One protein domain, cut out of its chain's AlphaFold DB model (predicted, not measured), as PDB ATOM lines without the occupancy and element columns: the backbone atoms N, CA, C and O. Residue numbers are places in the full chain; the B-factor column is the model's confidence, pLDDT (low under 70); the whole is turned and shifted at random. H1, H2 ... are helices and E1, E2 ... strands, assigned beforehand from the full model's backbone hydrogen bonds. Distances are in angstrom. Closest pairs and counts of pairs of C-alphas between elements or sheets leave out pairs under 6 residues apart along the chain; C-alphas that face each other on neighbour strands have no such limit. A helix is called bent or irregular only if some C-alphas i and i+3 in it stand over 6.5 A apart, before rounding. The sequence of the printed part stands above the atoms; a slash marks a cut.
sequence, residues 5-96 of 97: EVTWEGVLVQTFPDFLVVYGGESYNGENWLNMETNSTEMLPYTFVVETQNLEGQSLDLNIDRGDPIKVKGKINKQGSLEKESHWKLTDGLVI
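AT A GLANCE: This is residues 5 to 96 of the 97 residues of an uncharacterized protein of Halobacillus dabanensis (UniProt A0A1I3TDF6). This is a small closed barrel of five strands, with two short helices, H1 and H2, packed on its outside and a long loop, residues 53 to 68, running from E3 to E4. Two hairpins, E1 with E2 and E4 with E5, make most of the wall, and E3 fills the place between E2 and E5; E1, E4 and E5 bend sharply as they wrap round the barrel. The printed part has 92 residues, with named elements in the order E1, E2, H1, H2, E3, E4, E5, and the class is mixed, helices and strands. Round the ring run E1, E2, E3, E5, E4 and back to E1, with E3 and E5 parallel and the other neighbours antiparallel. It is compact, with a radius of gyration of the C-alphas of 12.3 A and spans of 36 by 25 by 20 A.

HOW THE PARTS SIT: Start with E1, residues 5 to 15, which bends by 96 degrees at residue 12. Its hairpin partner E2, residues 19 to 23, is antiparallel to it; look for N 11 and O 23, 2.8 A apart. On the other side of E1, beside residues 5 to 11, find antiparallel E4, residues 69 to 78, with N 8 and O 72 at 2.8 A. H1, residues 33 to 38, is on the barrel and outside it, at a height over the sheet of 10.6 A; it stands up from the sheet at 50 degrees, and the C-alphas of Gln 14 and Trp 33 are its closest to E1, 6.5 A. H2, residues 41 to 46, is also on the barrel; its closest C-alphas to E2 are Tyr 46 and Tyr 23, 6.0 A. H1 and H2 only just touch, only at the corner by their link, with 3 pairs of C-alphas within 8 A, Met 36 and Met 43 closest at 6.5 A. E3, residues 47 to 52, is antiparallel to E2, with N 48 and O 22 at 2.8 A. E5, residues 88 to 95, is parallel to E3, with N 51 and O 90 at 2.9 A, and forms a hairpin with E4, with N 91 and O 75 at 2.9 A. In H1 every O i to N i+4 pair is within hydrogen-bond range; in H2 0 of 2 are, beside 2 of 3 O i to N i+3 pairs. H2 is irregular, but only just: C-alphas 42 and 45 are 6.7 A apart.

IN THESE COORDINATES: Find C-alpha 5 at (155.730, 175.422, 159.345); E1 runs 21.3 A from there to C-alpha 15. E2 spans 13.5 A, H1 8.8 A, H2 10.0 A and E3 15.3 A. E4 begins at C-alpha 69, (144.819, 160.590, 151.135), and spans 22.6 A. E5 spans 16.3 A and ends at C-alpha 95, (144.830, 167.357, 159.551).

THE WHOLE: The two C-alphas farthest apart are those of Gly 57 and Glu 83, 38.5 A. The printed part has no cut, and the one long link is E3 to E4, 16 residues. Mean pLDDT of the printed part is 88.2; residues 53 to 62, in that link, are under 70.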
ATOM      1  N   GLU A   5     157.055 175.954 159.652       92.31
ATOM      2  CA  GLU A   5     155.730 175.422 159.345       92.31
ATOM      3  C   GLU A   5     155.686 174.931 157.894       92.31
ATOM      4  O   GLU A   5     156.153 175.611 156.974       92.31
ATOM      5  N   VAL A   6     155.151 173.732 157.700       93.25
ATOM      6  CA  VAL A   6     155.003 173.086 156.399       93.25
ATOM      7  C   VAL A   6     153.638 172.428 156.289       93.25
ATOM      8  O   VAL A   6     152.984 172.117 157.284       93.25
ATOM      9  N   THR A   7     153.207 172.235 155.051       93.69
ATOM     10  CA  THR A   7     152.053 171.412 154.700       93.69
ATOM     11  C   THR A   7     152.555 170.256 153.856       93.69
ATOM     12  O   THR A   7     153.394 170.467 152.979       93.69
ATOM     13  N   TRP A   8     152.070 169.056 154.144       91.38
ATOM     14  CA  TRP A   8     152.454 167.835 153.458       91.38
ATOM     15  C   TRP A   8     151.215 167.059 153.027       91.38
ATOM     16  O   TRP A   8     150.221 167.020 153.750       91.38
ATOM     17  N   GLU A   9     151.291 166.452 151.850       93.88
ATOM     18  CA  GLU A   9     150.266 165.567 151.304       93.88
ATOM     19  C   GLU A   9     150.816 164.146 151.263       93.88
ATOM     20  O   GLU A   9     151.985 163.923 150.939       93.88
ATOM     21  N   GLY A  10     149.980 163.184 151.624       94.94
ATOM     22  CA  GLY A  10     150.351 161.782 151.597       94.94
ATOM     23  C   GLY A  10     149.179 160.899 151.970       94.94
ATOM     24  O   GLY A  10     148.040 161.351 152.040       94.94
ATOM     25  N   VAL A  11     149.468 159.634 152.221       95.38
ATOM     26  CA  VAL A  11     148.476 158.639 152.623       95.38
ATOM     27  C   VAL A  11     148.618 158.314 154.102       95.38
ATOM     28  O   VAL A  11     149.731 158.251 154.637       95.38
ATOM     29  N   LEU A  12     147.487 158.115 154.773       94.00
ATOM     30  CA  LEU A  12     147.465 157.719 156.171       94.00
ATOM     31  C   LEU A  12     147.958 156.276 156.311       94.00
ATOM     32  O   LEU A  12     147.356 155.344 155.784       94.00
ATOM     33  N   VAL A  13     149.027 156.084 157.075       95.31
ATOM     34  CA  VAL A  13     149.568 154.754 157.381       95.31
ATOM     35  C   VAL A  13     148.889 154.185 158.623       95.31
ATOM     36  O   VAL A  13     148.416 153.042 158.651       95.31
ATOM     37  N   GLN A  14     148.875 154.980 159.694       92.50
ATOM     38  CA  GLN A  14     148.351 154.564 160.986       92.50
ATOM     39  C   GLN A  14     148.117 155.767 161.899       92.50
ATOM     40  O   GLN A  14     148.895 156.721 161.897       92.50
ATOM     41  N   THR A  15     147.071 155.682 162.714       89.12
ATOM     42  CA  THR A  15     146.806 156.599 163.821       89.12
ATOM     43  C   THR A  15     147.199 155.951 165.144       89.12
ATOM     44  O   THR A  15     147.058 154.743 165.354       89.12
ATOM     45  N   PHE A  16     147.712 156.778 166.040       87.06
ATOM     46  CA  PHE A  16     147.939 156.491 167.448       87.06
ATOM     47  C   PHE A  16     147.214 157.572 168.256       87.06
ATOM     48  O   PHE A  16     146.733 158.536 167.658       87.06
ATOM     49  N   PRO A  17     147.118 157.450 169.593       82.88
ATOM     50  CA  PRO A  17     146.575 158.524 170.409       82.88
ATOM     51  C   PRO A  17     147.273 159.849 170.095       82.88
ATOM     52  O   PRO A  17     146.635 160.729 169.544       82.88
ATOM     53  N   ASP A  18     148.581 159.970 170.309       84.44
ATOM     54  CA  ASP A  18     149.251 161.285 170.308       84.44
ATOM     55  C   ASP A  18     149.892 161.687 168.970       84.44
ATOM     56  O   ASP A  18     150.514 162.747 168.852       84.44
ATOM     57  N   PHE A  19     149.812 160.821 167.963       90.00
ATOM     58  CA  PHE A  19     150.408 161.082 166.662       90.00
ATOM     59  C   PHE A  19     149.772 160.243 165.561       90.00
ATOM     60  O   PHE A  19     149.119 159.227 165.795       90.00
ATOM     61  N   LEU A  20     150.034 160.640 164.324       91.88
ATOM     62  CA  LEU A  20     149.704 159.866 163.137       91.88
ATOM     63  C   LEU A  20     150.930 159.722 162.239       91.88
ATOM     64  O   LEU A  20     151.886 160.498 162.319       91.88
ATOM     65  N   VAL A  21     150.898 158.705 161.391       95.19
ATOM     66  CA  VAL A  21     151.965 158.397 160.442       95.19
ATOM     67  C   VAL A  21     151.433 158.619 159.033       95.19
ATOM     68  O   VAL A  21     150.416 158.037 158.652       95.19
ATOM     69  N   VAL A  22     152.129 159.458 158.267       95.69
ATOM     70  CA  VAL A  22     151.787 159.793 156.879       95.69
ATOM     71  C   VAL A  22     152.927 159.397 155.964       95.69
ATOM     72  O   VAL A  22     154.076 159.758 156.216       95.69
ATOM     73  N   TYR A  23     152.613 158.706 154.876       97.31
ATOM     74  CA  TYR A  23     153.583 158.375 153.842       97.31
ATOM     75  C   TYR A  23     153.395 159.276 152.621       97.31
ATOM     76  O   TYR A  23     152.300 159.370 152.075       97.31
ATOM     77  N   GLY A  24     154.461 159.958 152.202       95.31
ATOM     78  CA  GLY A  24     154.459 160.904 151.083       95.31
ATOM     79  C   GLY A  24     155.159 160.408 149.815       95.31
ATOM     80  O   GLY A  24     155.523 161.236 148.986       95.31
ATOM     81  N   GLY A  25     155.438 159.105 149.695       91.88
ATOM     82  CA  GLY A  25     156.057 158.516 148.502       91.88
ATOM     83  C   GLY A  25     155.039 158.039 147.458       91.88
ATOM     84  O   GLY A  25     153.832 158.070 147.686       91.88
ATOM     85  N   GLU A  26     155.527 157.579 146.304       84.06
ATOM     86  CA  GLU A  26     154.694 157.326 145.114       84.06
ATOM     87  C   GLU A  26     153.925 155.987 145.116       84.06
ATOM     88  O   GLU A  26     153.105 155.759 144.229       84.06
ATOM     89  N   SER A  27     154.160 155.065 146.060       84.44
ATOM     90  CA  SER A  27     153.525 153.729 146.034       84.44
ATOM     91  C   SER A  27     153.367 153.106 147.423       84.44
ATOM     92  O   SER A  27     154.233 152.370 147.887       84.44
ATOM     93  N   TYR A  28     152.247 153.398 148.084       92.44
ATOM     94  CA  TYR A  28     151.873 152.786 149.361       92.44
ATOM     95  C   TYR A  28     151.025 151.531 149.144       92.44
ATOM     96  O   TYR A  28     150.007 151.600 148.454       92.44
ATOM     97  N   ASN A  29     151.398 150.403 149.757       91.94
ATOM     98  CA  ASN A  29     150.715 149.114 149.577       91.94
ATOM     99  C   ASN A  29     149.979 148.648 150.843       91.94
ATOM    100  O   ASN A  29     149.633 147.472 150.970       91.94
ATOM    101  N   GLY A  30     149.714 149.560 151.783       92.38
ATOM    102  CA  GLY A  30     148.982 149.255 153.013       92.38
ATOM    103  C   GLY A  30     149.858 148.726 154.150       92.38
ATOM    104  O   GLY A  30     149.336 148.141 155.105       92.38
ATOM    105  N   GLU A  31     151.176 148.932 154.073       94.06
ATOM    106  CA  GLU A  31     152.122 148.626 155.144       94.06
ATOM    107  C   GLU A  31     151.701 149.335 156.440       94.06
ATOM    108  O   GLU A  31     151.314 150.501 156.431       94.06
ATOM    109  N   ASN A  32     151.759 148.650 157.581       94.62
ATOM    110  CA  ASN A  32     151.573 149.312 158.877       94.62
ATOM    111  C   ASN A  32     152.901 149.890 159.388       94.62
ATOM    112  O   ASN A  32     153.970 149.567 158.866       94.62
ATOM    113  N   TRP A  33     152.838 150.706 160.444       95.25
ATOM    114  CA  TRP A  33     154.024 151.393 160.954       95.25
ATOM    115  C   TRP A  33     155.144 150.430 161.376       95.25
ATOM    116  O   TRP A  33     156.289 150.594 160.965       95.25
ATOM    117  N   LEU A  34     154.799 149.362 162.103       95.56
ATOM    118  CA  LEU A  34     155.770 148.356 162.544       95.56
ATOM    119  C   LEU A  34     156.483 147.683 161.363       95.56
ATOM    120  O   LEU A  34     157.680 147.414 161.430       95.56
ATOM    121  N   ASN A  35     155.759 147.395 160.279       95.50
ATOM    122  CA  ASN A  35     156.339 146.802 159.080       95.50
ATOM    123  C   ASN A  35     157.328 147.764 158.401       95.50
ATOM    124  O   ASN A  35     158.428 147.336 158.064       95.50
ATOM    125  N   MET A  36     156.990 149.052 158.295       95.00
ATOM    126  CA  MET A  36     157.890 150.072 157.739       95.00
ATOM    127  C   MET A  36     159.168 150.242 158.570       95.00
ATOM    128  O   MET A  36     160.248 150.393 158.010       95.00
ATOM    129  N   GLU A  37     159.074 150.175 159.901       94.88
ATOM    130  CA  GLU A  37     160.247 150.287 160.782       94.88
ATOM    131  C   GLU A  37     161.173 149.061 160.746       94.88
ATOM    132  O   GLU A  37     162.322 149.161 161.173       94.88
ATOM    133  N   THR A  38     160.692 147.904 160.275       94.69
ATOM    134  CA  THR A  38     161.423 146.627 160.387       94.69
ATOM    135  C   THR A  38     161.817 146.004 159.056       94.69
ATOM    136  O   THR A  38     162.894 145.422 158.969       94.69
ATOM    137  N   ASN A  39     160.961 146.103 158.037       94.69
ATOM    138  CA  ASN A  39     161.121 145.390 156.767       94.69
ATOM    139  C   ASN A  39     161.185 146.314 155.547       94.69
ATOM    140  O   ASN A  39     161.712 145.883 154.528       94.69
ATOM    141  N   SER A  40     160.663 147.541 155.658       93.88
ATOM    142  CA  SER A  40     160.565 148.499 154.545       93.88
ATOM    143  C   SER A  40     161.195 149.845 154.923       93.88
ATOM    144  O   SER A  40     160.584 150.912 154.787       93.88
ATOM    145  N   THR A  41     162.406 149.803 155.486       94.44
ATOM    146  CA  THR A  41     163.095 150.980 156.042       94.44
ATOM    147  C   THR A  41     163.402 152.038 154.980       94.44
ATOM    148  O   THR A  41     163.450 153.233 155.282       94.44
ATOM    149  N   GLU A  42     163.470 151.647 153.709       94.12
ATOM    150  CA  GLU A  42     163.570 152.531 152.548       94.12
ATOM    151  C   GLU A  42     162.371 153.482 152.385       94.12
ATOM    152  O   GLU A  42     162.479 154.507 151.709       94.12
ATOM    153  N   MET A  43     161.231 153.188 153.023       95.50
ATOM    154  CA  MET A  43     160.056 154.065 153.040       95.50
ATOM    155  C   MET A  43     160.176 155.189 154.077       95.50
ATOM    156  O   MET A  43     159.535 156.238 153.943       95.50
ATOM    157  N   LEU A  44     161.002 155.003 155.113       96.00
ATOM    158  CA  LEU A  44     161.135 155.939 156.231       96.00
ATOM    159  C   LEU A  44     161.525 157.359 155.797       96.00
ATOM    160  O   LEU A  44     160.890 158.291 156.288       96.00
ATOM    161  N   PRO A  45     162.460 157.589 154.854       96.56
ATOM    162  CA  PRO A  45     162.818 158.937 154.395       96.56
ATOM    163  C   PRO A  45     161.649 159.765 153.840       96.56
ATOM    164  O   PRO A  45     161.721 160.997 153.834       96.56
ATOM    165  N   TYR A  46     160.582 159.098 153.398       96.06
ATOM    166  CA  TYR A  46     159.369 159.695 152.831       96.06
ATOM    167  C   TYR A  46     158.190 159.681 153.812       96.06
ATOM    168  O   TYR A  46     157.059 159.989 153.439       96.06
ATOM    169  N   THR A  47     158.446 159.309 155.066       96.75
ATOM    170  CA  THR A  47     157.433 159.179 156.110       96.75
ATOM    171  C   THR A  47     157.503 160.348 157.084       96.75
ATOM    172  O   THR A  47     158.585 160.782 157.490       96.75
ATOM    173  N   PHE A  48     156.332 160.833 157.488       96.25
ATOM    174  CA  PHE A  48     156.146 161.881 158.479       96.25
ATOM    175  C   PHE A  48     155.430 161.304 159.693       96.25
ATOM    176  O   PHE A  48     154.280 160.876 159.606       96.25
ATOM    177  N   VAL A  49     156.110 161.335 160.837       95.81
ATOM    178  CA  VAL A  49     155.491 161.125 162.146       95.81
ATOM    179  C   VAL A  49     155.015 162.485 162.640       95.81
ATOM    180  O   VAL A  49     155.819 163.391 162.871       95.81
ATOM    181  N   VAL A  50     153.704 162.648 162.741       94.00
ATOM    182  CA  VAL A  50     153.056 163.926 163.029       94.00
ATOM    183  C   VAL A  50     152.488 163.867 164.435       94.00
ATOM    184  O   VAL A  50     151.449 163.249 164.644       94.00
ATOM    185  N   GLU A  51     153.165 164.499 165.394       92.31
ATOM    186  CA  GLU A  51     152.619 164.690 166.739       92.31
ATOM    187  C   GLU A  51     151.436 165.644 166.648       92.31
ATOM    188  O   GLU A  51     151.576 166.809 166.256       92.31
ATOM    189  N   THR A  52     150.262 165.126 166.975       83.25
ATOM    190  CA  THR A  52     149.020 165.879 166.934       83.25
ATOM    191  C   THR A  52     148.830 166.579 168.263       83.25
ATOM    192  O   THR A  52     149.119 166.039 169.331       83.25
ATOM    193  N   GLN A  53     148.313 167.804 168.218       69.94
ATOM    194  CA  GLN A  53     147.769 168.403 169.427       69.94
ATOM    195  C   GLN A  53     146.432 167.723 169.703       69.94
ATOM    196  O   GLN A  53     145.380 168.217 169.304       69.94
ATOM    197  N   ASN A  54     146.463 166.570 170.366       55.69
ATOM    198  CA  ASN A  54     145.277 166.128 171.074       55.69
ATOM    199  C   ASN A  54     145.000 167.172 172.147       55.69
ATOM    200  O   ASN A  54     145.681 167.236 173.170       55.69
ATOM    201  N   LEU A  55     143.998 168.010 171.907       48.47
ATOM    202  CA  LEU A  55     143.267 168.616 173.005       48.47
ATOM    203  C   LEU A  55     142.784 167.434 173.851       48.47
ATOM    204  O   LEU A  55     142.013 166.616 173.348       48.47
ATOM    205  N   GLU A  56     143.334 167.280 175.056       42.94
ATOM    206  CA  GLU A  56     143.060 166.162 175.963       42.94
ATOM    207  C   GLU A  56     141.587 165.718 175.871       42.94
ATOM    208  O   GLU A  56     140.673 166.503 176.127       42.94
ATOM    209  N   GLY A  57     141.352 164.465 175.470       41.75
ATOM    210  CA  GLY A  57     140.011 163.874 175.422       41.75
ATOM    211  C   GLY A  57     139.285 163.899 174.073       41.75
ATOM    212  O   GLY A  57     138.183 163.359 173.997       41.75
ATOM    213  N   GLN A  58     139.870 164.447 173.006       45.09
ATOM    214  CA  GLN A  58     139.384 164.213 171.641       45.09
ATOM    215  C   GLN A  58     140.197 163.072 171.029       45.09
ATOM    216  O   GLN A  58     141.383 163.238 170.750       45.09
ATOM    217  N   SER A  59     139.581 161.902 170.825       51.56
ATOM    218  CA  SER A  59     140.116 160.987 169.818       51.56
ATOM    219  C   SER A  59     140.195 161.765 168.509       51.56
ATOM    220  O   SER A  59     139.312 162.578 168.221       51.56
ATOM    221  N   LEU A  60     141.237 161.531 167.712       57.19
ATOM    222  CA  LEU A  60     141.226 161.880 166.296       57.19
ATOM    223  C   LEU A  60     140.130 161.036 165.632       57.19
ATOM    224  O   LEU A  60     140.420 160.095 164.906       57.19
ATOM    225  N   ASP A  61     138.863 161.366 165.887       58.00
ATOM    226  CA  ASP A  61     137.674 160.874 165.185       58.00
ATOM    227  C   ASP A  61     137.580 161.592 163.827       58.00
ATOM    228  O   ASP A  61     136.539 162.042 163.349       58.00
ATOM    229  N   LEU A  62     138.751 161.771 163.221       64.94
ATOM    230  CA  LEU A  62     138.896 162.021 161.817       64.94
ATOM    231  C   LEU A  62     138.390 160.723 161.200       64.94
ATOM    232  O   LEU A  62     138.975 159.671 161.431       64.94
ATOM    233  N   ASN A  63     137.259 160.774 160.509       75.38
ATOM    234  CA  ASN A  63     136.714 159.652 159.754       75.38
ATOM    235  C   ASN A  63     137.659 159.338 158.573       75.38
ATOM    236  O   ASN A  63     137.339 159.650 157.428       75.38
ATOM    237  N   ILE A  64     138.868 158.872 158.895       80.88
ATOM    238  CA  ILE A  64     139.996 158.593 158.014       80.88
ATOM    239  C   ILE A  64     140.504 157.189 158.324       80.88
ATOM    240  O   ILE A  64     140.799 156.844 159.471       80.88
ATOM    241  N   ASP A  65     140.627 156.391 157.279       87.19
ATOM    242  CA  ASP A  65     141.102 155.023 157.338       87.19
ATOM    243  C   ASP A  65     142.524 154.917 156.777       87.19
ATOM    244  O   ASP A  65     143.033 155.786 156.062       87.19
ATOM    245  N   ARG A  66     143.214 153.823 157.118       90.56
ATOM    246  CA  ARG A  66     144.515 153.518 156.512       90.56
ATOM    247  C   ARG A  66     144.372 153.491 154.988       90.56
ATOM    248  O   ARG A  66     143.542 152.761 154.455       90.56
ATOM    249  N   GLY A  67     145.274 154.190 154.308       92.69
ATOM    250  CA  GLY A  67     145.292 154.330 152.856       92.69
ATOM    251  C   GLY A  67     144.593 155.590 152.355       92.69
ATOM    252  O   GLY A  67     144.790 155.939 151.191       92.69
ATOM    253  N   ASP A  68     143.858 156.305 153.207       91.75
ATOM    254  CA  ASP A  68     143.202 157.540 152.794       91.75
ATOM    255  C   ASP A  68     144.224 158.640 152.486       91.75
ATOM    256  O   ASP A  68     145.187 158.830 153.244       91.75
ATOM    257  N   PRO A  69     144.025 159.404 151.397       93.25
ATOM    258  CA  PRO A  69     144.819 160.590 151.135       93.25
ATOM    259  C   PRO A  69     144.471 161.676 152.156       93.25
ATOM    260  O   PRO A  69     143.309 162.036 152.342       93.25
ATOM    261  N   ILE A  70     145.492 162.233 152.799       91.88
ATOM    262  CA  ILE A  70     145.355 163.295 153.792       91.88
ATOM    263  C   ILE A  70     146.367 164.411 153.551       91.88
ATOM    264  O   ILE A  70     147.476 164.210 153.049       91.88
ATOM    265  N   LYS A  71     145.984 165.611 153.983       93.38
ATOM    266  CA  LYS A  71     146.871 166.763 154.079       93.38
ATOM    267  C   LYS A  71     147.094 167.110 155.542       93.38
ATOM    268  O   LYS A  71     146.141 167.300 156.300       93.38
ATOM    269  N   VAL A  72     148.360 167.224 155.924       91.56
ATOM    270  CA  VAL A  72     148.778 167.562 157.285       91.56
ATOM    271  C   VAL A  72     149.587 168.843 157.293       91.56
ATOM    272  O   VAL A  72     150.403 169.102 156.410       91.56
ATOM    273  N   LYS A  73     149.370 169.650 158.320       92.50
ATOM    274  CA  LYS A  73     150.115 170.871 158.588       92.50
ATOM    275  C   LYS A  73     150.829 170.725 159.924       92.50
ATOM    276  O   LYS A  73     150.253 170.188 160.859       92.50
ATOM    277  N   GLY A  74     152.068 171.194 160.021       92.38
ATOM    278  CA  GLY A  74     152.829 171.150 161.269       92.38
ATOM    279  C   GLY A  74     154.194 171.816 161.145       92.38
ATOM    280  O   GLY A  74     154.567 172.322 160.086       92.38
ATOM    281  N   LYS A  75     154.962 171.821 162.233       94.50
ATOM    282  CA  LYS A  75     156.314 172.389 162.284       94.50
ATOM    283  C   LYS A  75     157.361 171.289 162.250       94.50
ATOM    284  O   LYS A  75     157.264 170.323 162.997       94.50
ATOM    285  N   ILE A  76     158.401 171.454 161.434       94.31
ATOM    286  CA  ILE A  76     159.497 170.478 161.368       94.31
ATOM    287  C   ILE A  76     160.257 170.455 162.699       94.31
ATOM    288  O   ILE A  76     160.887 171.446 163.083       94.31
ATOM    289  N   ASN A  77     160.246 169.292 163.348       94.12
ATOM    290  CA  ASN A  77     160.984 168.999 164.573       94.12
ATOM    291  C   ASN A  77     162.158 168.038 164.339       94.12
ATOM    292  O   ASN A  77     163.154 168.127 165.043       94.12
ATOM    293  N   LYS A  78     162.089 167.158 163.334       93.38
ATOM    294  CA  LYS A  78     163.193 166.270 162.933       93.38
ATOM    295  C   LYS A  78     163.244 166.171 161.417       93.38
ATOM    296  O   LYS A  78     162.209 166.007 160.770       93.38
ATOM    297  N   GLN A  79     164.452 166.249 160.873       92.81
ATOM    298  CA  GLN A  79     164.695 166.037 159.454       92.81
ATOM    299  C   GLN A  79     164.782 164.537 159.153       92.81
ATOM    300  O   GLN A  79     165.479 163.812 159.865       92.81
ATOM    301  N   GLY A  80     164.103 164.094 158.097       92.62
ATOM    302  CA  GLY A  80     164.308 162.767 157.530       92.62
ATOM    303  C   GLY A  80     165.622 162.677 156.747       92.62
ATOM    304  O   GLY A  80     166.284 163.681 156.477       92.62
ATOM    305  N   SER A  81     166.030 161.464 156.385       94.94
ATOM    306  CA  SER A  81     167.295 161.226 155.684       94.94
ATOM    307  C   SER A  81     167.217 159.955 154.862       94.94
ATOM    308  O   SER A  81     166.900 158.906 155.413       94.94
ATOM    309  N   LEU A  82     167.561 160.065 153.577       93.12
ATOM    310  CA  LEU A  82     167.731 158.920 152.682       93.12
ATOM    311  C   LEU A  82     168.905 158.043 153.129       93.12
ATOM    312  O   LEU A  82     168.748 156.839 153.260       93.12
ATOM    313  N   GLU A  83     170.053 158.648 153.443       94.75
ATOM    314  CA  GLU A  83     171.274 157.921 153.830       94.75
ATOM    315  C   GLU A  83     171.141 157.150 155.147       94.75
ATOM    316  O   GLU A  83     171.794 156.129 155.338       94.75
ATOM    317  N   LYS A  84     170.334 157.667 156.080       93.62
ATOM    318  CA  LYS A  84     170.133 157.068 157.407       93.62
ATOM    319  C   LYS A  84     168.806 156.327 157.536       93.62
ATOM    320  O   LYS A  84     168.475 155.939 158.652       93.62
ATOM    321  N   GLU A  85     168.037 156.225 156.451       94.06
ATOM    322  CA  GLU A  85     166.711 155.597 156.431       94.06
ATOM    323  C   GLU A  85     165.819 156.087 157.580       94.06
ATOM    324  O   GLU A  85     165.250 155.326 158.353       94.06
ATOM    325  N   SER A  86     165.747 157.409 157.757       95.88
ATOM    326  CA  SER A  86     165.076 158.004 158.915       95.88
ATOM    327  C   SER A  86     163.918 158.899 158.506       95.88
ATOM    328  O   SER A  86     164.065 159.718 157.598       95.88
ATOM    329  N   HIS A  87     162.813 158.800 159.241       96.31
ATOM    330  CA  HIS A  87     161.604 159.595 159.043       96.31
ATOM    331  C   HIS A  87     161.720 161.045 159.518       96.31
ATOM    332  O   HIS A  87     162.530 161.396 160.388       96.31
ATOM    333  N   TRP A  88     160.836 161.873 158.968       96.31
ATOM    334  CA  TRP A  88     160.579 163.234 159.411       96.31
ATOM    335  C   TRP A  88     159.682 163.240 160.644       96.31
ATOM    336  O   TRP A  88     158.826 162.371 160.807       96.31
ATOM    337  N   LYS A  89     159.844 164.258 161.490       95.62
ATOM    338  CA  LYS A  89     158.934 164.509 162.611       95.62
ATOM    339  C   LYS A  89     158.345 165.903 162.511       95.62
ATOM    340  O   LYS A  89     159.103 166.873 162.378       95.62
ATOM    341  N   LEU A  90     157.023 165.991 162.613       94.38
ATOM    342  CA  LEU A  90     156.286 167.241 162.747       94.38
ATOM    343  C   LEU A  90     155.710 167.357 164.161       94.38
ATOM    344  O   LEU A  90     155.235 166.371 164.715       94.38
ATOM    345  N   THR A  91     155.744 168.563 164.715       93.00
ATOM    346  CA  THR A  91     155.032 168.956 165.941       93.00
ATOM    347  C   THR A  91     153.908 169.924 165.595       93.00
ATOM    348  O   THR A  91     153.922 170.521 164.514       93.00
ATOM    349  N   ASP A  92     152.978 170.145 166.523       89.44
ATOM    350  CA  ASP A  92     151.799 170.995 166.309       89.44
ATOM    351  C   ASP A  92     150.983 170.551 165.078       89.44
ATOM    352  O   ASP A  92     150.554 171.369 164.263       89.44
ATOM    353  N   GLY A  93     150.853 169.233 164.905       88.69
ATOM    354  CA  GLY A  93     150.229 168.608 163.752       88.69
ATOM    355  C   GLY A  93     148.714 168.787 163.708       88.69
ATOM    356  O   GLY A  93     148.029 168.519 164.696       88.69
ATOM    357  N   LEU A  94     148.198 169.175 162.541       88.31
ATOM    358  CA  LEU A  94     146.772 169.301 162.240       88.31
ATOM    359  C   LEU A  94     146.458 168.654 160.884       88.31
ATOM    360  O   LEU A  94     147.145 168.922 159.897       88.31
ATOM    361  N   VAL A  95     145.396 167.848 160.820       87.25
ATOM    362  CA  VAL A  95     144.830 167.357 159.551       87.25
ATOM    363  C   VAL A  95     143.885 168.423 159.000       87.25
ATOM    364  O   VAL A  95     143.018 168.895 159.731       87.25
ATOM    365  N   ILE A  96     144.071 168.839 157.742       85.38
ATOM    366  CA  ILE A  96     143.416 170.046 157.195       85.38
ATOM    367  C   ILE A  96     142.524 169.829 155.962       85.38
ATOM    368  O   ILE A  96     142.149 170.834 155.375       85.38
TER     369      ILE A  96